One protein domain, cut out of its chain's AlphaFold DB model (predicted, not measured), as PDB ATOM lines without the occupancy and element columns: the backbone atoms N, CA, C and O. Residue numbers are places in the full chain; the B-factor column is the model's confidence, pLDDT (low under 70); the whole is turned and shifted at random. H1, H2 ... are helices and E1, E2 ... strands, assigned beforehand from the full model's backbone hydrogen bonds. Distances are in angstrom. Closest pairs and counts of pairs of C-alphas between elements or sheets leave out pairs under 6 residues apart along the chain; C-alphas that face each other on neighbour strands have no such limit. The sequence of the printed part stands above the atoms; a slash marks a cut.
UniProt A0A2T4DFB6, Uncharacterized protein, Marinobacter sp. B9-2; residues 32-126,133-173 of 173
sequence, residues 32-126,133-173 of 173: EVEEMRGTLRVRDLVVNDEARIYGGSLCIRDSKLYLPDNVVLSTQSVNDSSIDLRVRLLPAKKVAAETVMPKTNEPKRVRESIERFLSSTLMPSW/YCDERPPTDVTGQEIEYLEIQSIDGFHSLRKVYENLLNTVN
ATOM      1  N   GLU A  32      15.942  59.783  10.020       65.31
ATOM      2  CA  GLU A  32      16.767  58.690   9.482       65.31
ATOM      3  C   GLU A  32      17.299  57.794  10.611       65.31
ATOM      4  O   GLU A  32      17.319  56.575  10.469       65.31
ATOM      5  N   VAL A  33      17.628  58.363  11.775       64.31
ATOM      6  CA  VAL A  33      17.978  57.591  12.984       64.31
ATOM      7  C   VAL A  33      16.799  56.744  13.495       64.31
ATOM      8  O   VAL A  33      17.011  55.613  13.929       64.31
ATOM      9  N   GLU A  34      15.558  57.241  13.420       62.62
ATOM     10  CA  GLU A  34      14.360  56.434  13.712       62.62
ATOM     11  C   GLU A  34      14.085  55.364  12.639       62.62
ATOM     12  O   GLU A  34      13.663  54.263  12.985       62.62
ATOM     13  N   GLU A  35      14.355  55.635  11.360       64.19
ATOM     14  CA  GLU A  35      14.185  54.668  10.259       64.19
ATOM     15  C   GLU A  35      15.270  53.571  10.256       64.19
ATOM     16  O   GLU A  35      14.997  52.437   9.863       64.19
ATOM     17  N   MET A  36      16.468  53.863  10.775       65.06
ATOM     18  CA  MET A  36      17.515  52.873  11.081       65.06
ATOM     19  C   MET A  36      17.310  52.163  12.434       65.06
ATOM     20  O   MET A  36      18.091  51.282  12.814       65.06
ATOM     21  N   ARG A  37      16.276  52.520  13.209       63.59
ATOM     22  CA  ARG A  37      16.039  51.901  14.517       63.59
ATOM     23  C   ARG A  37      15.615  50.445  14.339       63.59
ATOM     24  O   ARG A  37      14.584  50.149  13.746       63.59
ATOM     25  N   GLY A  38      16.398  49.537  14.913       65.38
ATOM     26  CA  GLY A  38      16.162  48.097  14.808       65.38
ATOM     27  C   GLY A  38      16.842  47.418  13.616       65.38
ATOM     28  O   GLY A  38      16.748  46.196  13.509       65.38
ATOM     29  N   THR A  39      17.530  48.163  12.741       75.38
ATOM     30  CA  THR A  39      18.274  47.583  11.609       75.38
ATOM     31  C   THR A  39      19.750  47.370  11.933       75.38
ATOM     32  O   THR A  39      20.280  46.313  11.597       75.38
ATOM     33  N   LEU A  40      20.385  48.324  12.626       83.25
ATOM     34  CA  LEU A  40      21.790  48.240  13.030       83.25
ATOM     35  C   LEU A  40      22.017  47.165  14.101       83.25
ATOM     36  O   LEU A  40      21.256  47.054  15.072       83.25
ATOM     37  N   ARG A  41      23.104  46.412  13.948       88.12
ATOM     38  CA  ARG A  41      23.518  45.310  14.820       88.12
ATOM     39  C   ARG A  41      24.969  45.462  15.266       88.12
ATOM     40  O   ARG A  41      25.733  46.255  14.724       88.12
ATOM     41  N   VAL A  42      25.372  44.655  16.242       88.50
ATOM     42  CA  VAL A  42      26.750  44.624  16.762       88.50
ATOM     43  C   VAL A  42      27.788  44.341  15.662       88.50
ATOM     44  O   VAL A  42      28.878  44.905  15.715       88.50
ATOM     45  N   ARG A  43      27.456  43.538  14.641       88.50
ATOM     46  CA  ARG A  43      28.333  43.274  13.481       88.50
ATOM     47  C   ARG A  43      28.579  44.466  12.556       88.50
ATOM     48  O   ARG A  43      29.539  44.428  11.793       88.50
ATOM     49  N   ASP A  44      27.745  45.500  12.631       89.25
ATOM     50  CA  ASP A  44      27.885  46.708  11.812       89.25
ATOM     51  C   ASP A  44      28.846  47.733  12.451       89.25
ATOM     52  O   ASP A  44      29.198  48.728  11.820       89.25
ATOM     53  N   LEU A  45      29.288  47.486  13.692       87.56
ATOM     54  CA  LEU A  45      30.251  48.320  14.414       87.56
ATOM     55  C   LEU A  45      31.673  48.127  13.880       87.56
ATOM     56  O   LEU A  45      32.140  46.996  13.704       87.56
ATOM     57  N   VAL A  46      32.415  49.223  13.719       89.81
ATOM     58  CA  VAL A  46      33.861  49.176  13.471       89.81
ATOM     59  C   VAL A  46      34.662  49.235  14.776       89.81
ATOM     60  O   VAL A  46      34.152  49.462  15.873       89.81
ATOM     61  N   VAL A  47      35.963  48.952  14.689       87.94
ATOM     62  CA  VAL A  47      36.831  48.886  15.873       87.94
ATOM     63  C   VAL A  47      36.948  50.265  16.536       87.94
ATOM     64  O   VAL A  47      37.409  51.223  15.917       87.94
ATOM     65  N   ASN A  48      36.656  50.297  17.836       85.12
ATOM     66  CA  ASN A  48      36.470  51.444  18.732       85.12
ATOM     67  C   ASN A  48      35.104  52.148  18.685       85.12
ATOM     68  O   ASN A  48      34.920  53.060  19.492       85.12
ATOM     69  N   ASP A  49      34.146  51.714  17.863       86.00
ATOM     70  CA  ASP A  49      32.777  52.234  17.955       86.00
ATOM     71  C   ASP A  49      32.147  51.885  19.305       86.00
ATOM     72  O   ASP A  49      32.330  50.777  19.825       86.00
ATOM     73  N   GLU A  50      31.374  52.827  19.848       86.50
ATOM     74  CA  GLU A  50      30.550  52.636  21.039       86.50
ATOM     75  C   GLU A  50      29.072  52.543  20.659       86.50
ATOM     76  O   GLU A  50      28.538  53.408  19.966       86.50
ATOM     77  N   ALA A  51      28.386  51.538  21.190       87.31
ATOM     78  CA  ALA A  51      26.944  51.381  21.056       87.31
ATOM     79  C   ALA A  51      26.309  51.002  22.395       87.31
ATOM     80  O   ALA A  51      27.002  50.744  23.383       87.31
ATOM     81  N   ARG A  52      24.976  50.954  22.440       87.44
ATOM     82  CA  ARG A  52      24.237  50.373  23.564       87.44
ATOM     83  C   ARG A  52      23.536  49.098  23.135       87.44
ATOM     84  O   ARG A  52      23.109  48.981  21.992       87.44
ATOM     85  N   ILE A  53      23.380  48.175  24.072       85.62
ATOM     86  CA  ILE A  53      22.571  46.961  23.930       85.62
ATOM     87  C   ILE A  53      21.767  46.735  25.211       85.62
ATOM     88  O   ILE A  53      22.121  47.240  26.279       85.62
ATOM     89  N   TYR A  54      20.710  45.935  25.122       80.44
ATOM     90  CA  TYR A  54      20.032  45.416  26.305       80.44
ATOM     91  C   TYR A  54      20.935  44.398  27.022       80.44
ATOM     92  O   TYR A  54      21.483  43.494  26.392       80.44
ATOM     93  N   GLY A  55      21.080  44.508  28.346       73.38
ATOM     94  CA  GLY A  55      21.961  43.622  29.118       73.38
ATOM     95  C   GLY A  55      21.563  42.142  29.089       73.38
ATOM     96  O   GLY A  55      22.407  41.282  29.320       73.38
ATOM     97  N   GLY A  56      20.304  41.833  28.758       74.56
ATOM     98  CA  GLY A  56      19.834  40.458  28.584       74.56
ATOM     99  C   GLY A  56      20.200  39.806  27.246       74.56
ATOM    100  O   GLY A  56      19.903  38.633  27.065       74.56
ATOM    101  N   SER A  57      20.851  40.522  26.325       81.38
ATOM    102  CA  SER A  57      21.315  39.979  25.036       81.38
ATOM    103  C   SER A  57      22.662  39.238  25.120       81.38
ATOM    104  O   SER A  57      23.274  38.953  24.093       81.38
ATOM    105  N   LEU A  58      23.157  38.969  26.331       84.56
ATOM    106  CA  LEU A  58      24.427  38.285  26.571       84.56
ATOM    107  C   LEU A  58      24.236  36.787  26.796       84.56
ATOM    108  O   LEU A  58      23.271  36.371  27.433       84.56
ATOM    109  N   CYS A  59      25.219  35.995  26.366       84.69
ATOM    110  CA  CYS A  59      25.254  34.559  26.624       84.69
ATOM    111  C   CYS A  59      26.577  34.107  27.267       84.69
ATOM    112  O   CYS A  59      27.590  34.815  27.265       84.69
ATOM    113  N   ILE A  60      26.553  32.915  27.859       83.25
ATOM    114  CA  ILE A  60      27.652  32.278  28.583       83.25
ATOM    115  C   ILE A  60      28.138  31.060  27.796       83.25
ATOM    116  O   ILE A  60      27.350  30.205  27.394       83.25
ATOM    117  N   ARG A  61      29.453  30.932  27.633       84.69
ATOM    118  CA  ARG A  61      30.101  29.734  27.081       84.69
ATOM    119  C   ARG A  61      31.477  29.577  27.713       84.69
ATOM    120  O   ARG A  61      32.156  30.570  27.940       84.69
ATOM    121  N   ASP A  62      31.877  28.352  28.052       83.81
ATOM    122  CA  ASP A  62      33.195  28.055  28.640       83.81
ATOM    123  C   ASP A  62      33.549  28.933  29.870       83.81
ATOM    124  O   ASP A  62      34.690  29.342  30.075       83.81
ATOM    125  N   SER A  63      32.543  29.243  30.704       79.44
ATOM    126  CA  SER A  63      32.606  30.184  31.849       79.44
ATOM    127  C   SER A  63      32.952  31.647  31.508       79.44
ATOM    128  O   SER A  63      33.218  32.442  32.410       79.44
ATOM    129  N   LYS A  64      32.922  32.019  30.226       84.75
ATOM    130  CA  LYS A  64      33.117  33.376  29.702       84.75
ATOM    131  C   LYS A  64      31.806  33.973  29.196       84.75
ATOM    132  O   LYS A  64      30.816  33.268  29.007       84.75
ATOM    133  N   LEU A  65      31.833  35.284  28.965       87.38
ATOM    134  CA  LEU A  65      30.717  36.058  28.434       87.38
ATOM    135  C   LEU A  65      30.924  36.381  26.963       87.38
ATOM    136  O   LEU A  65      32.014  36.788  26.556       87.38
ATOM    137  N   TYR A  66      29.847  36.249  26.202       90.25
ATOM    138  CA  TYR A  66      29.820  36.523  24.780       90.25
ATOM    139  C   TYR A  66      28.636  37.411  24.409       90.25
ATOM    140  O   TYR A  66      27.550  37.320  24.988       90.25
ATOM    141  N   LEU A  67      28.875  38.254  23.412       91.12
ATOM    142  CA  LEU A  67      27.874  39.058  22.730       91.12
ATOM    143  C   LEU A  67      27.678  38.484  21.319       91.12
ATOM    144  O   LEU A  67      28.637  38.512  20.542       91.12
ATOM    145  N   PRO A  68      26.490  37.955  20.976       91.19
ATOM    146  CA  PRO A  68      26.175  37.584  19.602       91.19
ATOM    147  C   PRO A  68      26.196  38.823  18.697       91.19
ATOM    148  O   PRO A  68      25.652  39.875  19.041       91.19
ATOM    149  N   ASP A  69      26.832  38.723  17.535       90.44
ATOM    150  CA  ASP A  69      27.056  39.859  16.635       90.44
ATOM    151  C   ASP A  69      25.785  40.311  15.887       90.44
ATOM    152  O   ASP A  69      25.715  41.427  15.369       90.44
ATOM    153  N   ASN A  70      24.740  39.480  15.880       87.69
ATOM    154  CA  ASN A  70      23.423  39.809  15.343       87.69
ATOM    155  C   ASN A  70      22.530  40.609  16.309       87.69
ATOM    156  O   ASN A  70      21.419  40.978  15.920       87.69
ATOM    157  N   VAL A  71      22.977  40.870  17.546       87.44
ATOM    158  CA  VAL A  71      22.225  41.668  18.524       87.44
ATOM    159  C   VAL A  71      21.978  43.069  17.974       87.44
ATOM    160  O   VAL A  71      22.901  43.754  17.537       87.44
ATOM    161  N   VAL A  72      20.716  43.490  18.012       85.25
ATOM    162  CA  VAL A  72      20.264  44.814  17.575       85.25
ATOM    163  C   VAL A  72      20.779  45.893  18.528       85.25
ATOM    164  O   VAL A  72      20.695  45.749  19.751       85.25
ATOM    165  N   LEU A  73      21.281  46.992  17.968       84.94
ATOM    166  CA  LEU A  73      21.750  48.131  18.750       84.94
ATOM    167  C   LEU A  73      20.571  48.902  19.356       84.94
ATOM    168  O   LEU A  73      19.607  49.265  18.680       84.94
ATOM    169  N   SER A  74      20.677  49.187  20.649       74.25
ATOM    170  CA  SER A  74      19.718  49.994  21.391       74.25
ATOM    171  C   SER A  74      19.940  51.485  21.125       74.25
ATOM    172  O   SER A  74      21.008  52.028  21.416       74.25
ATOM    173  N   THR A  75      18.910  52.167  20.618       66.00
ATOM    174  CA  THR A  75      18.900  53.634  20.443       66.00
ATOM    175  C   THR A  75      18.097  54.373  21.523       66.00
ATOM    176  O   THR A  75      18.123  55.602  21.577       66.00
ATOM    177  N   GLN A  76      17.405  53.652  22.412       57.72
ATOM    178  CA  GLN A  76      16.606  54.187  23.525       57.72
ATOM    179  C   GLN A  76      16.768  53.281  24.750       57.72
ATOM    180  O   GLN A  76      16.854  52.072  24.585       57.72
ATOM    181  N   SER A  77      16.765  53.845  25.966       54.50
ATOM    182  CA  SER A  77      16.776  53.052  27.212       54.50
ATOM    183  C   SER A  77      15.622  52.051  27.166       54.50
ATOM    184  O   SER A  77      14.468  52.478  27.168       54.50
ATOM    185  N   VAL A  78      15.913  50.748  27.049       52.38
ATOM    186  CA  VAL A  78      14.911  49.782  26.540       52.38
ATOM    187  C   VAL A  78      13.699  49.665  27.472       52.38
ATOM    188  O   VAL A  78      12.593  49.393  27.014       52.38
ATOM    189  N   ASN A  79      13.884  49.962  28.759       56.59
ATOM    190  CA  ASN A  79      12.897  50.566  29.653       56.59
ATOM    191  C   ASN A  79      13.634  51.457  30.678       56.59
ATOM    192  O   ASN A  79      14.826  51.269  30.925       56.59
ATOM    193  N   ASP A  80      12.923  52.333  31.398       56.91
ATOM    194  CA  ASP A  80      13.459  53.012  32.603       56.91
ATOM    195  C   ASP A  80      13.758  52.038  33.770       56.91
ATOM    196  O   ASP A  80      14.200  52.431  34.846       56.91
ATOM    197  N   SER A  81      13.492  50.747  33.568       54.75
ATOM    198  CA  SER A  81      13.706  49.646  34.507       54.75
ATOM    199  C   SER A  81      14.647  48.556  33.974       54.75
ATOM    200  O   SER A  81      14.873  47.568  34.675       54.75
ATOM    201  N   SER A  82      15.200  48.687  32.761       65.06
ATOM    202  CA  SER A  82      16.210  47.755  32.235       65.06
ATOM    203  C   SER A  82      17.630  48.198  32.574       65.06
ATOM    204  O   SER A  82      17.894  49.373  32.824       65.06
ATOM    205  N   ILE A  83      18.560  47.243  32.551       72.94
ATOM    206  CA  ILE A  83      19.987  47.549  32.469       72.94
ATOM    207  C   ILE A  83      20.383  47.504  31.004       72.94
ATOM    208  O   ILE A  83      20.285  46.460  30.354       72.94
ATOM    209  N   ASP A  84      20.866  48.640  30.528       83.12
ATOM    210  CA  ASP A  84      21.554  48.743  29.255       83.12
ATOM    211  C   ASP A  84      23.061  48.574  29.498       83.12
ATOM    212  O   ASP A  84      23.598  48.967  30.540       83.12
ATOM    213  N   LEU A  85      23.759  48.011  28.519       86.38
ATOM    214  CA  LEU A  85      25.216  47.982  28.484       86.38
ATOM    215  C   LEU A  85      25.691  48.909  27.376       86.38
ATOM    216  O   LEU A  85      25.209  48.820  26.247       86.38
ATOM    217  N   ARG A  86      26.666  49.762  27.681       90.19
ATOM    218  CA  ARG A  86      27.498  50.378  26.654       90.19
ATOM    219  C   ARG A  86      28.550  49.354  26.257       90.19
ATOM    220  O   ARG A  86      29.239  48.828  27.125       90.19
ATOM    221  N   VAL A  87      28.676  49.078  24.969       91.75
ATOM    222  CA  VAL A  87      29.669  48.155  24.417       91.75
ATOM    223  C   VAL A  87      30.598  48.902  23.476       91.75
ATOM    224  O   VAL A  87      30.153  49.782  22.741       91.75
ATOM    225  N   ARG A  88      31.883  48.545  23.498       92.31
ATOM    226  CA  ARG A  88      32.898  49.049  22.571       92.31
ATOM    227  C   ARG A  88      33.621  47.892  21.904       92.31
ATOM    228  O   ARG A  88      34.192  47.041  22.595       92.31
ATOM    229  N   LEU A  89      33.615  47.868  20.571       91.00
ATOM    230  CA  LEU A  89      34.313  46.835  19.809       91.00
ATOM    231  C   LEU A  89      35.827  47.078  19.873       91.00
ATOM    232  O   LEU A  89      36.314  48.175  19.607       91.00
ATOM    233  N   LEU A  90      36.587  46.050  20.230       89.94
ATOM    234  CA  LEU A  90      38.041  46.074  20.352       89.94
ATOM    235  C   LEU A  90      38.700  45.259  19.224       89.94
ATOM    236  O   LEU A  90      38.062  44.383  18.628       89.94
ATOM    237  N   PRO A  91      40.004  45.476  18.953       88.75
ATOM    238  CA  PRO A  91      40.767  44.623  18.046       88.75
ATOM    239  C   PRO A  91      40.643  43.129  18.385       88.75
ATOM    240  O   PRO A  91      40.508  42.746  19.548       88.75
ATOM    241  N   ALA A  92      40.747  42.284  17.354       87.50
ATOM    242  CA  ALA A  92      40.613  40.827  17.446       87.50
ATOM    243  C   ALA A  92      39.243  40.328  17.967       87.50
ATOM    244  O   ALA A  92      39.192  39.351  18.710       87.50
ATOM    245  N   LYS A  93      38.141  40.973  17.543       82.44
ATOM    246  CA  LYS A  93      36.745  40.554  17.816       82.44
ATOM    247  C   LYS A  93      36.408  40.439  19.313       82.44
ATOM    248  O   LYS A  93      35.651  39.571  19.744       82.44
ATOM    249  N   LYS A  94      36.998  41.328  20.113       89.62
ATOM    250  CA  LYS A  94      36.772  41.438  21.559       89.62
ATOM    251  C   LYS A  94      35.821  42.588  21.859       89.62
ATOM    252  O   LYS A  94      35.773  43.551  21.103       89.62
ATOM    253  N   VAL A  95      35.123  42.533  22.987       92.62
ATOM    254  CA  VAL A  95      34.231  43.611  23.437       92.62
ATOM    255  C   VAL A  95      34.644  44.075  24.834       92.62
ATOM    256  O   VAL A  95      34.882  43.257  25.724       92.62
ATOM    257  N   ALA A  96      34.739  45.389  25.031       92.44
ATOM    258  CA  ALA A  96      34.666  45.999  26.359       92.44
ATOM    259  C   ALA A  96      33.219  46.420  26.620       92.44
ATOM    260  O   ALA A  96      32.549  46.882  25.695       92.44
ATOM    261  N   ALA A  97      32.744  46.281  27.856       91.88
ATOM    262  CA  ALA A  97      31.409  46.719  28.227       91.88
ATOM    263  C   ALA A  97      31.394  47.478  29.561       91.88
ATOM    264  O   ALA A  97      32.225  47.255  30.444       91.88
ATOM    265  N   GLU A  98      30.417  48.363  29.699       91.12
ATOM    266  CA  GLU A  98      30.169  49.185  30.883       91.12
ATOM    267  C   GLU A  98      28.659  49.219  31.143       91.12
ATOM    268  O   GLU A  98      27.866  49.311  30.196       91.12
ATOM    269  N   THR A  99      28.227  49.142  32.399       87.31
ATOM    270  CA  THR A  99      26.796  49.237  32.714       87.31
ATOM    271  C   THR A  99      26.310  50.681  32.633       87.31
ATOM    272  O   THR A  99      26.936  51.622  33.123       87.31
ATOM    273  N   VAL A 100      25.149  50.874  32.011       84.25
ATOM    274  CA  VAL A 100      24.471  52.168  31.951       84.25
ATOM    275  C   VAL A 100      23.301  52.118  32.921       84.25
ATOM    276  O   VAL A 100      22.301  51.447  32.674       84.25
ATOM    277  N   MET A 101      23.430  52.822  34.047       75.25
ATOM    278  CA  MET A 101      22.351  52.889  35.033       75.25
ATOM    279  C   MET A 101      21.139  53.645  34.474       75.25
ATOM    280  O   MET A 101      21.307  54.762  33.964       75.25
ATOM    281  N   PRO A 102      19.920  53.081  34.580       71.56
ATOM    282  CA  PRO A 102      18.709  53.773  34.166       71.56
ATOM    283  C   PRO A 102      18.478  55.006  35.046       71.56
ATOM    284  O   PRO A 102      18.620  54.969  36.270       71.56
ATOM    285  N   LYS A 103      18.094  56.122  34.419       71.62
ATOM    286  CA  LYS A 103      17.816  57.394  35.104       71.62
ATOM    287  C   LYS A 103      16.384  57.423  35.646       71.62
ATOM    288  O   LYS A 103      15.579  58.246  35.222       71.62
ATOM    289  N   THR A 104      16.069  56.513  36.563       70.38
ATOM    290  CA  THR A 104      14.710  56.338  37.091       70.38
ATOM    291  C   THR A 104      14.550  56.818  38.532       70.38
ATOM    292  O   THR A 104      15.472  56.754  39.343       70.38
ATOM    293  N   ASN A 105      13.342  57.277  38.855       68.75
ATOM    294  CA  ASN A 105      12.876  57.553  40.213       68.75
ATOM    295  C   ASN A 105      12.290  56.306  40.911       68.75
ATOM    296  O   ASN A 105      11.845  56.405  42.054       68.75
ATOM    297  N   GLU A 106      12.313  55.136  40.263       78.38
ATOM    298  CA  GLU A 106      11.809  53.867  40.801       78.38
ATOM    299  C   GLU A 106      12.919  52.795  40.951       78.38
ATOM    300  O   GLU A 106      12.871  51.762  40.271       78.38
ATOM    301  N   PRO A 107      13.896  52.957  41.876       80.25
ATOM    302  CA  PRO A 107      14.965  51.972  42.117       80.25
ATOM    303  C   PRO A 107      14.463  50.532  42.295       80.25
ATOM    304  O   PRO A 107      15.082  49.582  41.818       80.25
ATOM    305  N   LYS A 108      13.278  50.365  42.902       83.62
ATOM    306  CA  LYS A 108      12.623  49.063  43.078       83.62
ATOM    307  C   LYS A 108      12.413  48.313  41.756       83.62
ATOM    308  O   LYS A 108      12.626  47.106  41.729       83.62
ATOM    309  N   ARG A 109      12.045  48.993  40.661       81.00
ATOM    310  CA  ARG A 109      11.847  48.328  39.359       81.00
ATOM    311  C   ARG A 109      13.166  47.882  38.734       81.00
ATOM    312  O   ARG A 109      13.217  46.798  38.165       81.00
ATOM    313  N   VAL A 110      14.230  48.674  38.885       80.00
ATOM    314  CA  VAL A 110      15.593  48.290  38.462       80.00
ATOM    315  C   VAL A 110      16.046  47.055  39.236       80.00
ATOM    316  O   VAL A 110      16.513  46.086  38.645       80.00
ATOM    317  N   ARG A 111      15.823  47.054  40.556       83.88
ATOM    318  CA  ARG A 111      16.108  45.917  41.432       83.88
ATOM    319  C   ARG A 111      15.339  44.660  41.019       83.88
ATOM    320  O   ARG A 111      15.961  43.624  40.822       83.88
ATOM    321  N   GLU A 112      14.024  44.754  40.821       82.94
ATOM    322  CA  GLU A 112      13.187  43.641  40.340       82.94
ATOM    323  C   GLU A 112      13.656  43.112  38.970       82.94
ATOM    324  O   GLU A 112      13.567  41.917  38.700       82.94
ATOM    325  N   SER A 113      14.176  43.987  38.104       78.06
ATOM    326  CA  SER A 113      14.761  43.627  36.807       78.06
ATOM    327  C   SER A 113      16.083  42.861  36.956       78.06
ATOM    328  O   SER A 113      16.256  41.812  36.334       78.06
ATOM    329  N   ILE A 114      16.974  43.320  37.847       78.81
ATOM    330  CA  ILE A 114      18.217  42.613  38.197       78.81
ATOM    331  C   ILE A 114      17.917  41.245  38.811       78.81
ATOM    332  O   ILE A 114      18.495  40.245  38.396       78.81
ATOM    333  N   GLU A 115      17.017  41.188  39.794       81.12
ATOM    334  CA  GLU A 115      16.666  39.949  40.494       81.12
ATOM    335  C   GLU A 115      16.008  38.939  39.539       81.12
ATOM    336  O   GLU A 115      16.322  37.751  39.612       81.12
ATOM    337  N   ARG A 116      15.186  39.405  38.584       75.44
ATOM    338  CA  ARG A 116      14.631  38.571  37.504       75.44
ATOM    339  C   ARG A 116      15.717  38.036  36.568       75.44
ATOM    340  O   ARG A 116      15.704  36.852  36.255       75.44
ATOM    341  N   PHE A 117      16.661  38.875  36.141       73.31
ATOM    342  CA  PHE A 117      17.760  38.430  35.278       73.31
ATOM    343  C   PHE A 117      18.696  37.442  35.997       73.31
ATOM    344  O   PHE A 117      19.142  36.447  35.423       73.31
ATOM    345  N   LEU A 118      18.986  37.689  37.277       74.69
ATOM    346  CA  LEU A 118      19.765  36.772  38.104       74.69
ATOM    347  C   LEU A 118      19.049  35.433  38.286       74.69
ATOM    348  O   LEU A 118      19.705  34.398  38.193       74.69
ATOM    349  N   SER A 119      17.731  35.421  38.510       70.94
ATOM    350  CA  SER A 119      16.990  34.165  38.665       70.94
ATOM    351  C   SER A 119      16.936  33.356  37.365       70.94
ATOM    352  O   SER A 119      17.178  32.150  37.420       70.94
ATOM    353  N   SER A 120      16.749  33.995  36.202       65.69
ATOM    354  CA  SER A 120      16.809  33.316  34.895       65.69
ATOM    355  C   SER A 120      18.220  32.848  34.511       65.69
ATOM    356  O   SER A 120      18.368  31.861  33.801       65.69
ATOM    357  N   THR A 121      19.267  33.523  34.993       62.91
ATOM    358  CA  THR A 121      20.671  33.151  34.727       62.91
ATOM    359  C   THR A 121      21.186  32.046  35.651       62.91
ATOM    360  O   THR A 121      22.012  31.230  35.245       62.91
ATOM    361  N   LEU A 122      20.742  32.027  36.911       59.53
ATOM    362  CA  LEU A 122      21.270  31.127  37.944       59.53
ATOM    363  C   LEU A 122      20.440  29.851  38.140       59.53
ATOM    364  O   LEU A 122      20.917  28.928  38.801       59.53
ATOM    365  N   MET A 123      19.232  29.770  37.575       49.56
ATOM    366  CA  MET A 123      18.417  28.554  37.586       49.56
ATOM    367  C   MET A 123      18.319  27.968  36.170       49.56
ATOM    368  O   MET A 123      17.662  28.567  35.324       49.56
ATOM    369  N   PRO A 124      18.912  26.790  35.890       45.78
ATOM    370  CA  PRO A 124      18.681  26.089  34.632       45.78
ATOM    371  C   PRO A 124      17.270  25.484  34.656       45.78
ATOM    372  O   PRO A 124      17.083  24.344  35.084       45.78
ATOM    373  N   SER A 125      16.259  26.265  34.266       41.53
ATOM    374  CA  SER A 125      14.871  25.807  34.261       41.53
ATOM    375  C   SER A 125      14.629  24.815  33.129       41.53
ATOM    376  O   SER A 125      14.836  25.100  31.954       41.53
ATOM    377  N   TRP A 126      14.097  23.646  33.479       37.72
ATOM    378  CA  TRP A 126      13.642  22.618  32.530       37.72
ATOM    379  C   TRP A 126      12.287  22.977  31.884       37.72
ATOM    380  O   TRP A 126      11.522  22.104  31.488       37.72
ATOM    381  N   TYR A 133      22.996  30.243  27.996       79.38
ATOM    382  CA  TYR A 133      24.138  29.624  27.329       79.38
ATOM    383  C   TYR A 133      24.119  29.902  25.827       79.38
ATOM    384  O   TYR A 133      23.075  29.781  25.192       79.38
ATOM    385  N   CYS A 134      25.279  30.235  25.261       83.75
ATOM    386  CA  CYS A 134      25.422  30.375  23.813       83.75
ATOM    387  C   CYS A 134      25.238  29.012  23.135       83.75
ATOM    388  O   CYS A 134      25.765  28.013  23.635       83.75
ATOM    389  N   ASP A 135      24.574  28.975  21.980       81.94
ATOM    390  CA  ASP A 135      24.420  27.742  21.209       81.94
ATOM    391  C   ASP A 135      25.781  27.118  20.855       81.94
ATOM    392  O   ASP A 135      26.745  27.795  20.479       81.94
ATOM    393  N   GLU A 136      25.877  25.789  20.964       74.94
ATOM    394  CA  GLU A 136      27.121  25.062  20.669       74.94
ATOM    395  C   GLU A 136      27.536  25.190  19.195       74.94
ATOM    396  O   GLU A 136      28.730  25.178  18.874       74.94
ATOM    397  N   ARG A 137      26.543  25.327  18.307       74.75
ATOM    398  CA  ARG A 137      26.702  25.608  16.877       74.75
ATOM    399  C   ARG A 137      26.219  27.032  16.619       74.75
ATOM    400  O   ARG A 137      25.124  27.338  17.079       74.75
ATOM    401  N   PRO A 138      26.963  27.865  15.871       70.94
ATOM    402  CA  PRO A 138      26.495  29.201  15.535       70.94
ATOM    403  C   PRO A 138      25.170  29.096  14.765       70.94
ATOM    404  O   PRO A 138      25.137  28.459  13.708       70.94
ATOM    405  N   PRO A 139      24.067  29.664  15.281       78.50
ATOM    406  CA  PRO A 139      22.833  29.728  14.526       78.50
ATOM    407  C   PRO A 139      23.044  30.623  13.305       78.50
ATOM    408  O   PRO A 139      23.865  31.543  13.317       78.50
ATOM    409  N   THR A 140      22.303  30.365  12.233       81.38
ATOM    410  CA  THR A 140      22.200  31.321  11.131       81.38
ATOM    411  C   THR A 140      21.134  32.351  11.460       81.38
ATOM    412  O   THR A 140      20.047  31.991  11.916       81.38
ATOM    413  N   ASP A 141      21.409  33.619  11.186       78.38
ATOM    414  CA  ASP A 141      20.416  34.677  11.311       78.38
ATOM    415  C   ASP A 141      19.334  34.590  10.208       78.38
ATOM    416  O   ASP A 141      19.361  33.725   9.329       78.38
ATOM    417  N   VAL A 142      18.384  35.530  10.213       74.44
ATOM    418  CA  VAL A 142      17.308  35.617   9.204       74.44
ATOM    419  C   VAL A 142      17.794  35.818   7.758       74.44
ATOM    420  O   VAL A 142      16.998  35.669   6.833       74.44
ATOM    421  N   THR A 143      19.072  36.148   7.543       78.19
ATOM    422  CA  THR A 143      19.699  36.267   6.213       78.19
ATOM    423  C   THR A 143      20.477  35.011   5.801       78.19
ATOM    424  O   THR A 143      20.983  34.945   4.681       78.19
ATOM    425  N   GLY A 144      20.559  34.003   6.678       81.25
ATOM    426  CA  GLY A 144      21.349  32.790   6.468       81.25
ATOM    427  C   GLY A 144      22.836  32.946   6.804       81.25
ATOM    428  O   GLY A 144      23.615  32.043   6.501       81.25
ATOM    429  N   GLN A 145      23.253  34.062   7.412       84.25
ATOM    430  CA  GLN A 145      24.638  34.273   7.838       84.25
ATOM    431  C   GLN A 145      24.864  33.654   9.218       84.25
ATOM    432  O   GLN A 145      24.051  33.853  10.118       84.25
ATOM    433  N   GLU A 146      25.979  32.942   9.403       88.12
ATOM    434  CA  GLU A 146      26.388  32.458  10.726       88.12
ATOM    435  C   GLU A 146      26.513  33.630  11.713       88.12
ATOM    436  O   GLU A 146      26.965  34.725  11.360       88.12
ATOM    437  N   ILE A 147      26.065  33.404  12.945       89.06
ATOM    438  CA  ILE A 147      26.152  34.362  14.047       89.06
ATOM    439  C   ILE A 147      27.500  34.173  14.744       89.06
ATOM    440  O   ILE A 147      27.838  33.077  15.197       89.06
ATOM    441  N   GLU A 148      28.279  35.247  14.825       91.12
ATOM    442  CA  GLU A 148      29.553  35.250  15.535       91.12
ATOM    443  C   GLU A 148      29.348  35.620  17.007       91.12
ATOM    444  O   GLU A 148      28.544  36.485  17.346       91.12
ATOM    445  N   TYR A 149      30.124  35.000  17.895       91.62
ATOM    446  CA  TYR A 149      30.103  35.293  19.328       91.62
ATOM    447  C   TYR A 149      31.372  36.054  19.719       91.62
ATOM    448  O   TYR A 149      32.473  35.498  19.713       91.62
ATOM    449  N   LEU A 150      31.222  37.328  20.083       93.12
ATOM    450  CA  LEU A 150      32.325  38.216  20.448       93.12
ATOM    451  C   LEU A 150      32.639  38.096  21.947       93.12
ATOM    452  O   LEU A 150      31.748  38.262  22.777       93.12
ATOM    453  N   GLU A 151      33.895  37.817  22.312       93.31
ATOM    454  CA  GLU A 151      34.286  37.631  23.720       93.31
ATOM    455  C   GLU A 151      34.297  38.972  24.474       93.31
ATOM    456  O   GLU A 151      35.118  39.857  24.193       93.31
ATOM    457  N   ILE A 152      33.443  39.096  25.490       92.44
ATOM    458  CA  ILE A 152      33.457  40.234  26.412       92.44
ATOM    459  C   ILE A 152      34.638  40.066  27.369       92.44
ATOM    460  O   ILE A 152      34.696  39.117  28.150       92.44
ATOM    461  N   GLN A 153      35.583  41.007  27.325       93.31
ATOM    462  CA  GLN A 153      36.749  40.997  28.211       93.31
ATOM    463  C   GLN A 153      36.342  41.254  29.661       93.31
ATOM    464  O   GLN A 153      36.773  40.534  30.559       93.31
ATOM    465  N   SER A 154      35.513  42.270  29.892       88.69
ATOM    466  CA  SER A 154      34.942  42.607  31.195       88.69
ATOM    467  C   SER A 154      33.731  43.526  31.030       88.69
ATOM    468  O   SER A 154      33.594  44.209  30.013       88.69
ATOM    469  N   ILE A 155      32.876  43.540  32.053       89.12
ATOM    470  CA  ILE A 155      31.810  44.526  32.248       89.12
ATOM    471  C   ILE A 155      32.130  45.277  33.543       89.12
ATOM    472  O   ILE A 155      32.246  44.634  34.585       89.12
ATOM    473  N   ASP A 156      32.357  46.590  33.488       88.12
ATOM    474  CA  ASP A 156      32.802  47.412  34.637       88.12
ATOM    475  C   ASP A 156      34.055  46.856  35.360       88.12
ATOM    476  O   ASP A 156      34.212  46.966  36.574       88.12
ATOM    477  N   GLY A 157      34.945  46.184  34.620       86.50
ATOM    478  CA  GLY A 157      36.113  45.493  35.187       86.50
ATOM    479  C   GLY A 157      35.826  44.113  35.802       86.50
ATOM    480  O   GLY A 157      36.764  43.417  36.189       86.50
ATOM    481  N   PHE A 158      34.572  43.656  35.842       85.81
ATOM    482  CA  PHE A 158      34.207  42.304  36.272       85.81
ATOM    483  C   PHE A 158      34.196  41.310  35.101       85.81
ATOM    484  O   PHE A 158      33.638  41.568  34.039       85.81
ATOM    485  N   HIS A 159      34.743  40.113  35.326       83.31
ATOM    486  CA  HIS A 159      34.763  39.004  34.354       83.31
ATOM    487  C   HIS A 159      33.597  38.006  34.527       83.31
ATOM    488  O   HIS A 159      33.687  36.859  34.106       83.31
ATOM    489  N   SER A 160      32.527  38.386  35.232       77.88
ATOM    490  CA  SER A 160      31.402  37.494  35.544       77.88
ATOM    491  C   SER A 160      30.132  38.305  35.768       77.88
ATOM    492  O   SER A 160      30.130  39.173  36.642       77.88
ATOM    493  N   LEU A 161      29.048  37.981  35.044       76.44
ATOM    494  CA  LEU A 161      27.747  38.652  35.188       76.44
ATOM    495  C   LEU A 161      27.292  38.682  36.642       76.44
ATOM    496  O   LEU A 161      26.850  39.718  37.122       76.44
ATOM    497  N   ARG A 162      27.472  37.580  37.375       77.94
ATOM    498  CA  ARG A 162      27.108  37.504  38.790       77.94
ATOM    499  C   ARG A 162      27.710  38.657  39.604       77.94
ATOM    500  O   ARG A 162      26.976  39.307  40.336       77.94
ATOM    501  N   LYS A 163      29.006  38.947  39.432       83.44
ATOM    502  CA  LYS A 163      29.678  40.050  40.141       83.44
ATOM    503  C   LYS A 163      29.180  41.424  39.694       83.44
ATOM    504  O   LYS A 163      29.053  42.307  40.534       83.44
ATOM    505  N   VAL A 164      28.871  41.583  38.403       83.00
ATOM    506  CA  VAL A 164      28.249  42.804  37.861       83.00
ATOM    507  C   VAL A 164      26.922  43.046  38.575       83.00
ATOM    508  O   VAL A 164      26.773  44.049  39.259       83.00
ATOM    509  N   TYR A 165      25.985  42.101  38.511       79.31
ATOM    510  CA  TYR A 165      24.658  42.266  39.107       79.31
ATOM    511  C   TYR A 165      24.678  42.342  40.641       79.31
ATOM    512  O   TYR A 165      23.907  43.115  41.200       79.31
ATOM    513  N   GLU A 166      25.576  41.629  41.332       83.44
ATOM    514  CA  GLU A 166      25.805  41.812  42.777       83.44
ATOM    515  C   GLU A 166      26.262  43.255  43.089       83.44
ATOM    516  O   GLU A 166      25.745  43.876  44.017       83.44
ATOM    517  N   ASN A 167      27.162  43.833  42.283       86.62
ATOM    518  CA  ASN A 167      27.574  45.234  42.408       86.62
ATOM    519  C   ASN A 167      26.422  46.216  42.107       86.62
ATOM    520  O   ASN A 167      26.240  47.199  42.827       86.62
ATOM    521  N   LEU A 168      25.596  45.929  41.096       83.12
ATOM    522  CA  LEU A 168      24.433  46.756  40.760       83.12
ATOM    523  C   LEU A 168      23.362  46.730  41.856       83.12
ATOM    524  O   LEU A 168      22.875  47.788  42.246       83.12
ATOM    525  N   LEU A 169      23.053  45.562  42.430       85.06
ATOM    526  CA  LEU A 169      22.129  45.448  43.567       85.06
ATOM    527  C   LEU A 169      22.590  46.250  44.787       85.06
ATOM    528  O   LEU A 169      21.752  46.780  45.510       85.06
ATOM    529  N   ASN A 170      23.902  46.352  45.012       85.31
ATOM    530  CA  ASN A 170      24.458  47.175  46.084       85.31
ATOM    531  C   ASN A 170      24.360  48.681  45.784       85.31
ATOM    532  O   ASN A 170      24.246  49.469  46.717       85.31
ATOM    533  N   THR A 171      24.374  49.063  44.504       83.25
ATOM    534  CA  THR A 171      24.331  50.460  44.027       83.25
ATOM    535  C   THR A 171      22.905  51.033  43.964       83.25
ATOM    536  O   THR A 171      22.728  52.246  43.987       83.25
ATOM    537  N   VAL A 172      21.885  50.172  43.888       77.75
ATOM    538  CA  VAL A 172      20.456  50.534  43.740       77.75
ATOM    539  C   VAL A 172      19.717  50.620  45.101       77.75
ATOM    540  O   VAL A 172      18.495  50.770  45.130       77.75
ATOM    541  N   ASN A 173      20.437  50.534  46.231       62.66
ATOM    542  CA  ASN A 173      19.886  50.663  47.596       62.66
ATOM    543  C   ASN A 173      19.853  52.112  48.103       62.66
ATOM    544  O   ASN A 173      20.831  52.844  47.842       62.66
TER     545      ASN A 173
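AT A GLANCE: This is residues 32 to 126 and 133 to 173 of the 173 residues of an uncharacterized protein of Marinobacter sp. B9-2 (UniProt A0A2T4DFB6). A strongly twisted sheet of six strands curls into an open trough, its edge strands E1 and E2 apart, with helix H3 over E5. Helix H2 packs beside H3, running the opposite way, while the short helix H1 lies far out at the other end of the printed part. The printed part has 136 residues, in the order H1 E1 E2 E3 E4 E5 H2 E6 H3, and the sheet runs E1, E4, E5, E6, E3, E2, mixed. The class is mixed, helices and strands, though under half of the residues, 65 of 136, are in named elements. It is compact, with a radius of gyration of the C-alphas of 15.0 A, and spans 43 by 38 by 30 A.

IN THESE COORDINATES: H1, residues 32 to 35, begins with C-alpha 32 at (16.767, 58.690, 9.482). E1 is residues 50 to 54, E2 residues 59 to 61 and E3 residues 64 to 68. E4, residues 84 to 90, is 18.9 A long, and E5, residues 94 to 100, is 19.4 A. H2, residues 107 to 122, is 22.2 A long and begins at (14.965, 51.972, 42.117). E6, residues 149 to 155, is 16.0 A long. H3, residues 161 to 171, is 15.1 A long and ends at (24.331, 50.460, 44.027).

HOW THE PARTS SIT: E1 and E4 are antiparallel, with N 51 and O 87 2.9 A apart, within hydrogen-bond range. The hairpin E4 and E5 has N 88 and O 96 at 2.8 A. E5 and E6 are parallel, with N 153 and O 95 at 2.8 A. E6 and E3 are antiparallel, with N 150 and O 67 at 2.9 A. The hairpin E2 and E3 has N 64 and O 61 at 2.8 A. H3 is on the sheet at a height of 10.5 A, over E5 and along the strands, at 23 degrees to E5 on the local plane; it is only just not over E6, on which 2 of its C-alphas fall. H2 is not on the sheet, but its residues 111 to 118 touch H3, closest at the C-alphas of Arg 111 and Leu 169, 6.4 A, at a shallow tilt of 20 degrees, opposite ways. H1 is apart from H2 and H3. In H2 and H3 every O i to N i+4 pair is within hydrogen-bond range; H1 is too short for such a pair.

THE WHOLE: The two C-alphas farthest apart are those of Gly 144 and Asn 173, 44.9 A. Residues 127 to 132 are not printed, and C-alphas 126 and 133 stand 13.6 A apart across the cut. The links H1 to E1 and E3 to E4 are long. The mean pLDDT of the printed part is 79.3, and it is under 70 at residues 32 to 38, 75 to 82, 105, 120 to 126 and 173.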